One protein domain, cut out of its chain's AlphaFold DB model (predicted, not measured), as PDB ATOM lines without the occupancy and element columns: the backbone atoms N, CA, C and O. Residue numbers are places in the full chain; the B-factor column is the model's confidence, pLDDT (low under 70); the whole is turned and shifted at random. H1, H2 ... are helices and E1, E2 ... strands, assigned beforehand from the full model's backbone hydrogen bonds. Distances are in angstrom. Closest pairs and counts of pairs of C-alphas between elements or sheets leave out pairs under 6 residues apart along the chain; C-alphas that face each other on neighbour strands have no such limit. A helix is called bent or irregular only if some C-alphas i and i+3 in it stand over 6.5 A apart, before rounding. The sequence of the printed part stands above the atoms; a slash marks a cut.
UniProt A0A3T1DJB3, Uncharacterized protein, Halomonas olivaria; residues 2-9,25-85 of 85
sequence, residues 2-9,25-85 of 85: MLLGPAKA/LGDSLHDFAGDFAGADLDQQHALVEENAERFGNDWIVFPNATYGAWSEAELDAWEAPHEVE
ATOM      1  N   MET A   2     -37.327   7.839  34.207       54.72
ATOM      2  CA  MET A   2     -38.512   7.012  34.461       54.72
ATOM      3  C   MET A   2     -38.820   7.049  35.958       54.72
ATOM      4  O   MET A   2     -38.005   6.611  36.767       54.72
ATOM      5  N   LEU A   3     -39.976   7.600  36.320       64.19
ATOM      6  CA  LEU A   3     -40.499   7.522  37.679       64.19
ATOM      7  C   LEU A   3     -41.078   6.114  37.871       64.19
ATOM      8  O   LEU A   3     -41.991   5.716  37.153       64.19
ATOM      9  N   LEU A   4     -40.504   5.338  38.789       75.31
ATOM     10  CA  LEU A   4     -40.983   3.995  39.114       75.31
ATOM     11  C   LEU A   4     -42.086   4.085  40.178       75.31
ATOM     12  O   LEU A   4     -41.882   4.692  41.228       75.31
ATOM     13  N   GLY A   5     -43.224   3.440  39.916       82.12
ATOM     14  CA  GLY A   5     -44.352   3.345  40.846       82.12
ATOM     15  C   GLY A   5     -45.497   4.332  40.570       82.12
ATOM     16  O   GLY A   5     -45.426   5.115  39.622       82.12
ATOM     17  N   PRO A   6     -46.566   4.273  41.384       90.00
ATOM     18  CA  PRO A   6     -47.750   5.112  41.218       90.00
ATOM     19  C   PRO A   6     -47.455   6.605  41.433       90.00
ATOM     20  O   PRO A   6     -46.427   6.998  42.016       90.00
ATOM     21  N   ALA A   7     -48.377   7.456  40.980       91.81
ATOM     22  CA  ALA A   7     -48.273   8.905  41.128       91.81
ATOM     23  C   ALA A   7     -48.085   9.314  42.603       91.81
ATOM     24  O   ALA A   7     -48.505   8.616  43.528       91.81
ATOM     25  N   LYS A   8     -47.441  10.465  42.850       93.25
ATOM     26  CA  LYS A   8     -47.222  10.957  44.228       93.25
ATOM     27  C   LYS A   8     -48.544  11.166  44.967       93.25
ATOM     28  O   LYS A   8     -48.607  10.867  46.151       93.25
ATOM     29  N   ALA A   9     -49.593  11.605  44.267       94.06
ATOM     30  CA  ALA A   9     -50.930  11.769  44.831       94.06
ATOM     31  C   ALA A   9     -51.502  10.457  45.400       94.06
ATOM     32  O   ALA A   9     -51.985  10.456  46.527       94.06
ATOM     33  N   LEU A  25     -42.433  18.814  51.359       98.38
ATOM     34  CA  LEU A  25     -41.158  19.411  50.979       98.38
ATOM     35  C   LEU A  25     -40.770  18.875  49.603       98.38
ATOM     36  O   LEU A  25     -40.780  17.656  49.407       98.38
ATOM     37  N   GLY A  26     -40.442  19.759  48.667       97.44
ATOM     38  CA  GLY A  26     -40.183  19.363  47.286       97.44
ATOM     39  C   GLY A  26     -39.572  20.469  46.442       97.44
ATOM     40  O   GLY A  26     -39.582  21.637  46.823       97.44
ATOM     41  N   ASP A  27     -39.025  20.091  45.299       96.19
ATOM     42  CA  ASP A  27     -38.410  20.997  44.326       96.19
ATOM     43  C   ASP A  27     -39.237  21.128  43.037       96.19
ATOM     44  O   ASP A  27     -38.951  21.973  42.191       96.19
ATOM     45  N   SER A  28     -40.279  20.308  42.883       93.56
ATOM     46  CA  SER A  28     -41.190  20.329  41.741       93.56
ATOM     47  C   SER A  28     -42.638  20.518  42.193       93.56
ATOM     48  O   SER A  28     -43.062  19.948  43.190       93.56
ATOM     49  N   LEU A  29     -43.464  21.233  41.419       95.62
ATOM     50  CA  LEU A  29     -44.854  21.522  41.817       95.62
ATOM     51  C   LEU A  29     -45.706  20.258  42.069       95.62
ATOM     52  O   LEU A  29     -46.484  20.193  43.020       95.62
ATOM     53  N   HIS A  30     -45.484  19.193  41.293       93.25
ATOM     54  CA  HIS A  30     -46.155  17.897  41.474       93.25
ATOM     55  C   HIS A  30     -45.786  17.160  42.781       93.25
ATOM     56  O   HIS A  30     -46.378  16.123  43.103       93.25
ATOM     57  N   ASP A  31     -44.814  17.661  43.552       95.56
ATOM     58  CA  ASP A  31     -44.564  17.201  44.919       95.56
ATOM     59  C   ASP A  31     -45.717  17.538  45.857       95.56
ATOM     60  O   ASP A  31     -46.001  16.755  46.770       95.56
ATOM     61  N   PHE A  32     -46.403  18.651  45.600       97.06
ATOM     62  CA  PHE A  32     -47.367  19.252  46.513       97.06
ATOM     63  C   PHE A  32     -48.815  18.855  46.217       97.06
ATOM     64  O   PHE A  32     -49.557  18.514  47.141       97.06
ATOM     65  N   ALA A  33     -49.201  18.810  44.941       96.00
ATOM     66  CA  ALA A  33     -50.537  18.401  44.511       96.00
ATOM     67  C   ALA A  33     -50.500  17.594  43.208       96.00
ATOM     68  O   ALA A  33     -49.586  17.732  42.394       96.00
ATOM     69  N   GLY A  34     -51.496  16.721  43.036       95.00
ATOM     70  CA  GLY A  34     -51.633  15.896  41.834       95.00
ATOM     71  C   GLY A  34     -51.972  16.708  40.585       95.00
ATOM     72  O   GLY A  34     -51.540  16.328  39.505       95.00
ATOM     73  N   ASP A  35     -52.660  17.839  40.747       95.56
ATOM     74  CA  ASP A  35     -53.153  18.671  39.640       95.56
ATOM     75  C   ASP A  35     -52.023  19.310  38.821       95.56
ATOM     76  O   ASP A  35     -52.184  19.581  37.638       95.56
ATOM     77  N   PHE A  36     -50.833  19.463  39.412       94.69
ATOM     78  CA  PHE A  36     -49.637  19.903  38.690       94.69
ATOM     79  C   PHE A  36     -49.066  18.832  37.745       94.69
ATOM     80  O   PHE A  36     -48.209  19.134  36.914       94.69
ATOM     81  N   ALA A  37     -49.463  17.563  37.881       90.50
ATOM     82  CA  ALA A  37     -48.955  16.495  37.030       90.50
ATOM     83  C   ALA A  37     -49.556  16.602  35.621       90.50
ATOM     84  O   ALA A  37     -50.719  16.281  35.403       90.50
ATOM     85  N   GLY A  38     -48.735  17.014  34.654       87.25
ATOM     86  CA  GLY A  38     -49.160  17.192  33.261       87.25
ATOM     87  C   GLY A  38     -49.795  18.550  32.962       87.25
ATOM     88  O   GLY A  38     -50.209  18.761  31.826       87.25
ATOM     89  N   ALA A  39     -49.837  19.455  33.944       92.00
ATOM     90  CA  ALA A  39     -50.215  20.844  33.729       92.00
ATOM     91  C   ALA A  39     -49.167  21.556  32.860       92.00
ATOM     92  O   ALA A  39     -47.960  21.409  33.096       92.00
ATOM     93  N   ASP A  40     -49.619  22.334  31.879       91.56
ATOM     94  CA  ASP A  40     -48.753  23.253  31.134       91.56
ATOM     95  C   ASP A  40     -48.317  24.450  32.006       91.56
ATOM     96  O   ASP A  40     -48.696  24.554  33.173       91.56
ATOM     97  N   LEU A  41     -47.458  25.328  31.480       89.75
ATOM     98  CA  LEU A  41     -46.877  26.427  32.260       89.75
ATOM     99  C   LEU A  41     -47.941  27.406  32.787       89.75
ATOM    100  O   LEU A  41     -47.892  27.783  33.959       89.75
ATOM    101  N   ASP A  42     -48.924  27.768  31.960       92.00
ATOM    102  CA  ASP A  42     -49.998  28.689  32.345       92.00
ATOM    103  C   ASP A  42     -50.882  28.070  33.437       92.00
ATOM    104  O   ASP A  42     -51.218  28.721  34.430       92.00
ATOM    105  N   GLN A  43     -51.209  26.782  33.301       94.88
ATOM    106  CA  GLN A  43     -51.937  26.026  34.320       94.88
ATOM    107  C   GLN A  43     -51.136  25.906  35.617       94.88
ATOM    108  O   GLN A  43     -51.702  26.046  36.701       94.88
ATOM    109  N   GLN A  44     -49.823  25.671  35.531       94.19
ATOM    110  CA  GLN A  44     -48.950  25.635  36.703       94.19
ATOM    111  C   GLN A  44     -48.964  26.975  37.441       94.19
ATOM    112  O   GLN A  44     -49.103  26.978  38.663       94.19
ATOM    113  N   HIS A  45     -48.870  28.100  36.727       94.25
ATOM    114  CA  HIS A  45     -48.949  29.430  37.332       94.25
ATOM    115  C   HIS A  45     -50.301  29.668  38.013       94.25
ATOM    116  O   HIS A  45     -50.327  30.055  39.180       94.25
ATOM    117  N   ALA A  46     -51.412  29.352  37.340       97.75
ATOM    118  CA  ALA A  46     -52.747  29.489  37.917       97.75
ATOM    119  C   ALA A  46     -52.921  28.638  39.188       97.75
ATOM    120  O   ALA A  46     -53.363  29.141  40.217       97.75
ATOM    121  N   LEU A  47     -52.497  27.372  39.162       97.94
ATOM    122  CA  LEU A  47     -52.555  26.484  40.328       97.94
ATOM    123  C   LEU A  47     -51.655  26.963  41.479       97.94
ATOM    124  O   LEU A  47     -51.998  26.771  42.648       97.94
ATOM    125  N   VAL A  48     -50.504  27.576  41.176       97.56
ATOM    126  CA  VAL A  48     -49.647  28.207  42.193       97.56
ATOM    127  C   VAL A  48     -50.366  29.385  42.844       97.56
ATOM    128  O   VAL A  48     -50.359  29.483  44.070       97.56
ATOM    129  N   GLU A  49     -51.011  30.247  42.056       98.38
ATOM    130  CA  GLU A  49     -51.795  31.377  42.569       98.38
ATOM    131  C   GLU A  49     -52.992  30.917  43.412       98.38
ATOM    132  O   GLU A  49     -53.225  31.454  44.494       98.38
ATOM    133  N   GLU A  50     -53.709  29.885  42.964       98.50
ATOM    134  CA  GLU A  50     -54.849  29.297  43.679       98.50
ATOM    135  C   GLU A  50     -54.471  28.703  45.042       98.50
ATOM    136  O   GLU A  50     -55.317  28.643  45.931       98.50
ATOM    137  N   ASN A  51     -53.219  28.264  45.207       98.38
ATOM    138  CA  ASN A  51     -52.699  27.655  46.435       98.38
ATOM    139  C   ASN A  51     -51.638  28.538  47.121       98.38
ATOM    140  O   ASN A  51     -50.826  28.037  47.907       98.38
ATOM    141  N   ALA A  52     -51.598  29.839  46.813       98.44
ATOM    142  CA  ALA A  52     -50.544  30.751  47.257       98.44
ATOM    143  C   ALA A  52     -50.348  30.750  48.786       98.44
ATOM    144  O   ALA A  52     -49.223  30.868  49.269       98.44
ATOM    145  N   GLU A  53     -51.418  30.560  49.560       98.31
ATOM    146  CA  GLU A  53     -51.395  30.533  51.026       98.31
ATOM    147  C   GLU A  53     -50.718  29.293  51.635       98.31
ATOM    148  O   GLU A  53     -50.410  29.279  52.834       98.31
ATOM    149  N   ARG A  54     -50.493  28.247  50.832       98.44
ATOM    150  CA  ARG A  54     -49.830  26.998  51.247       98.44
ATOM    151  C   ARG A  54     -48.310  27.116  51.175       98.44
ATOM    152  O   ARG A  54     -47.594  26.574  52.025       98.44
ATOM    153  N   PHE A  55     -47.808  27.833  50.171       98.38
ATOM    154  CA  PHE A  55     -46.376  27.983  49.933       98.38
ATOM    155  C   PHE A  55     -45.695  28.763  51.065       98.38
ATOM    156  O   PHE A  55     -46.112  29.852  51.450       98.38
ATOM    157  N   GLY A  56     -44.630  28.184  51.624       97.88
ATOM    158  CA  GLY A  56     -43.923  28.718  52.790       97.88
ATOM    159  C   GLY A  56     -44.601  28.435  54.138       97.88
ATOM    160  O   GLY A  56     -44.011  28.738  55.173       97.88
ATOM    161  N   ASN A  57     -45.794  27.834  54.138       98.31
ATOM    162  CA  ASN A  57     -46.506  27.417  55.343       98.31
ATOM    163  C   ASN A  57     -46.388  25.902  55.537       98.31
ATOM    164  O   ASN A  57     -45.566  25.441  56.327       98.31
ATOM    165  N   ASP A  58     -47.153  25.124  54.771       98.31
ATOM    166  CA  ASP A  58     -47.118  23.663  54.800       98.31
ATOM    167  C   ASP A  58     -46.604  23.056  53.486       98.31
ATOM    168  O   ASP A  58     -46.345  21.854  53.429       98.31
ATOM    169  N   TRP A  59     -46.398  23.868  52.443       98.62
ATOM    170  CA  TRP A  59     -45.686  23.495  51.218       98.62
ATOM    171  C   TRP A  59     -44.352  24.245  51.149       98.62
ATOM    172  O   TRP A  59     -44.313  25.455  50.923       98.62
ATOM    173  N   ILE A  60     -43.242  23.538  51.355       98.62
ATOM    174  CA  ILE A  60     -41.901  24.128  51.392       98.62
ATOM    175  C   ILE A  60     -41.140  23.774  50.118       98.62
ATOM    176  O   ILE A  60     -40.849  22.605  49.856       98.62
ATOM    177  N   VAL A  61     -40.811  24.803  49.339       98.12
ATOM    178  CA  VAL A  61     -40.133  24.667  48.047       98.12
ATOM    179  C   VAL A  61     -38.621  24.728  48.226       98.12
ATOM    180  O   VAL A  61     -38.096  25.633  48.875       98.12
ATOM    181  N   PHE A  62     -37.916  23.792  47.598       97.81
ATOM    182  CA  PHE A  62     -36.475  23.868  47.404       97.81
ATOM    183  C   PHE A  62     -36.150  24.355  45.989       97.81
ATOM    184  O   PHE A  62     -36.757  23.888  45.027       97.81
ATOM    185  N   PRO A  63     -35.187  25.278  45.829       95.38
ATOM    186  CA  PRO A  63     -34.814  25.762  44.510       95.38
ATOM    187  C   PRO A  63     -34.096  24.661  43.719       95.38
ATOM    188  O   PRO A  63     -33.062  24.148  44.150       95.38
ATOM    189  N   ASN A  64     -34.609  24.343  42.530       94.12
ATOM    190  CA  ASN A  64     -33.941  23.487  41.554       94.12
ATOM    191  C   ASN A  64     -34.008  24.131  40.163       94.12
ATOM    192  O   ASN A  64     -35.041  24.103  39.505       94.12
ATOM    193  N   ALA A  65     -32.874  24.677  39.719       89.25
ATOM    194  CA  ALA A  65     -32.708  25.292  38.401       89.25
ATOM    195  C   ALA A  65     -32.021  24.361  37.379       89.25
ATOM    196  O   ALA A  65     -31.570  24.821  36.335       89.25
ATOM    197  N   THR A  66     -31.865  23.066  37.683       89.00
ATOM    198  CA  THR A  66     -31.096  22.130  36.838       89.00
ATOM    199  C   THR A  66     -31.954  21.213  35.972       89.00
ATOM    200  O   THR A  66     -31.587  20.939  34.832       89.00
ATOM    201  N   TYR A  67     -33.079  20.721  36.490       88.69
ATOM    202  CA  TYR A  67     -34.024  19.882  35.755       88.69
ATOM    203  C   TYR A  67     -35.404  19.923  36.414       88.69
ATOM    204  O   TYR A  67     -35.530  20.252  37.591       88.69
ATOM    205  N   GLY A  68     -36.432  19.501  35.683       86.69
ATOM    206  CA  GLY A  68     -37.788  19.367  36.205       86.69
ATOM    207  C   GLY A  68     -38.808  19.407  35.078       86.69
ATOM    208  O   GLY A  68     -38.436  19.514  33.916       86.69
ATOM    209  N   ALA A  69     -40.098  19.361  35.413       83.25
ATOM    210  CA  ALA A  69     -41.160  19.562  34.418       83.25
ATOM    211  C   ALA A  69     -41.067  20.941  33.733       83.25
ATOM    212  O   ALA A  69     -41.531  21.107  32.613       83.25
ATOM    213  N   TRP A  70     -40.415  21.905  34.387       84.62
ATOM    214  CA  TRP A  70     -40.164  23.239  33.857       84.62
ATOM    215  C   TRP A  70     -39.056  23.282  32.790       84.62
ATOM    216  O   TRP A  70     -38.920  24.301  32.128       84.62
ATOM    217  N   SER A  71     -38.252  22.224  32.587       86.38
ATOM    218  CA  SER A  71     -37.059  22.300  31.717       86.38
ATOM    219  C   SER A  71     -37.359  22.544  30.236       86.38
ATOM    220  O   SER A  71     -36.450  22.872  29.479       86.38
ATOM    221  N   GLU A  72     -38.606  22.328  29.821       83.44
ATOM    222  CA  GLU A  72     -39.087  22.561  28.456       83.44
ATOM    223  C   GLU A  72     -39.809  23.913  28.306       83.44
ATOM    224  O   GLU A  72     -40.233  24.251  27.204       83.44
ATOM    225  N   ALA A  73     -39.951  24.687  29.390       84.69
ATOM    226  CA  ALA A  73     -40.562  26.008  29.351       84.69
ATOM    227  C   ALA A  73     -39.686  27.004  28.580       84.69
ATOM    228  O   ALA A  73     -38.454  26.973  28.664       84.69
ATOM    229  N   GLU A  74     -40.330  27.921  27.859       85.94
ATOM    230  CA  GLU A  74     -39.638  29.081  27.306       85.94
ATOM    231  C   GLU A  74     -39.184  29.988  28.456       85.94
ATOM    232  O   GLU A  74     -39.940  30.270  29.385       85.94
ATOM    233  N   LEU A  75     -37.915  30.396  28.420       82.62
ATOM    234  CA  LEU A  75     -37.334  31.242  29.454       82.62
ATOM    235  C   LEU A  75     -37.425  32.705  29.037       82.62
ATOM    236  O   LEU A  75     -36.853  33.095  28.016       82.62
ATOM    237  N   ASP A  76     -38.043  33.518  29.887       82.19
ATOM    238  CA  ASP A  76     -37.897  34.966  29.825       82.19
ATOM    239  C   ASP A  76     -36.507  35.342  30.337       82.19
ATOM    240  O   ASP A  76     -36.189  35.229  31.526       82.19
ATOM    241  N   ALA A  77     -35.637  35.749  29.413       82.81
ATOM    242  CA  ALA A  77     -34.291  36.166  29.762       82.81
ATOM    243  C   ALA A  77     -34.334  37.405  30.666       82.81
ATOM    244  O   ALA A  77     -35.106  38.338  30.459       82.81
ATOM    245  N   TRP A  78     -33.456  37.430  31.665       83.25
ATOM    246  CA  TRP A  78     -33.280  38.597  32.516       83.25
ATOM    247  C   TRP A  78     -32.732  39.774  31.695       83.25
ATOM    248  O   TRP A  78     -31.561  39.775  31.317       83.25
ATOM    249  N   GLU A  79     -33.573  40.777  31.433       86.25
ATOM    250  CA  GLU A  79     -33.208  41.958  30.633       86.25
ATOM    251  C   GLU A  79     -32.745  43.163  31.466       86.25
ATOM    252  O   GLU A  79     -32.563  44.257  30.926       86.25
ATOM    253  N   ALA A  80     -32.562  43.020  32.786       85.31
ATOM    254  CA  ALA A  80     -32.149  44.174  33.582       85.31
ATOM    255  C   ALA A  80     -30.736  44.635  33.179       85.31
ATOM    256  O   ALA A  80     -29.861  43.801  32.915       85.31
ATOM    257  N   PRO A  81     -30.492  45.957  33.135       83.69
ATOM    258  CA  PRO A  81     -29.207  46.496  32.726       83.69
ATOM    259  C   PRO A  81     -28.087  45.961  33.618       83.69
ATOM    260  O   PRO A  81     -28.204  45.914  34.841       83.69
ATOM    261  N   HIS A  82     -26.986  45.562  32.986       80.56
ATOM    262  CA  HIS A  82     -25.797  45.133  33.700       80.56
ATOM    263  C   HIS A  82     -25.099  46.369  34.280       80.56
ATOM    264  O   HIS A  82     -24.371  47.066  33.570       80.56
ATOM    265  N   GLU A  83     -25.325  46.657  35.560       80.94
ATOM    266  CA  GLU A  83     -24.570  47.685  36.277       80.94
ATOM    267  C   GLU A  83     -23.133  47.181  36.482       80.94
ATOM    268  O   GLU A  83     -22.876  46.243  37.233       80.94
ATOM    269  N   VAL A  84     -22.194  47.753  35.729       76.56
ATOM    270  CA  VAL A  84     -20.752  47.635  35.976       76.56
ATOM    271  C   VAL A  84     -20.317  48.885  36.731       76.56
ATOM    272  O   VAL A  84     -20.424  49.981  36.180       76.56
ATOM    273  N   GLU A  85     -19.862  48.722  37.977       65.88
ATOM    274  CA  GLU A  85     -19.075  49.750  38.681       65.88
ATOM    275  C   GLU A  85     -17.686  49.925  38.048       65.88
ATOM    276  O   GLU A  85     -17.069  48.903  37.656       65.88
TER     277      GLU A  85
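This is residues 2 to 9 and 25 to 85 of the 85 residues of an uncharacterized protein of Halomonas olivaria (UniProt A0A3T1DJB3). Little of this domain is regular structure: a body mostly of loops, 31 by 28 by 20 A, holds one helix, H1, along its side, and a long tail, residues 75 to 85, sticks out and makes much of the length. The printed part has 69 residues, with named elements in the order H1, E1, H2, mostly helix, though they hold only 17 residues. It is loose, with a radius of gyration of the C-alphas of 14.8 A, and spans 52 by 30 by 21 A.

Residues 2 to 9 and 25 to 40 hold no named element. H1, residues 41 to 50, begins at C-alpha 41 (-46.877, 26.427, 32.260) and is 14.2 A long. E1 is residues 59 to 61, 6.5 A. H2, residues 69 to 72, ends at C-alpha 72 (-39.087, 22.561, 28.456); it is only just irregular, its C-alphas 69 and 72 being 7.0 A apart.

H1 and H2 are close but not clearly touching; their closest C-alphas, of Leu 41 and Trp 70, are 7.6 A apart. E1 is apart from H1 and from H2. E1 pairs with no named strand, but residues 25 to 26 pair with its residues 60 to 61, parallel. In H1 every O i to N i+4 pair is within hydrogen-bond range; H2 is too short for such a pair, and its one O i to N i+3 pair is not within range.

The two C-alphas farthest apart, of Pro 6 and Glu 85, are 53.1 A apart. Residues 10 to 24 are not printed, and C-alphas 9 and 25 are 13.8 A apart across the cut. The links H1 to E1 and E1 to H2 are short. Residues 2, 3 and 85 have pLDDT under 70.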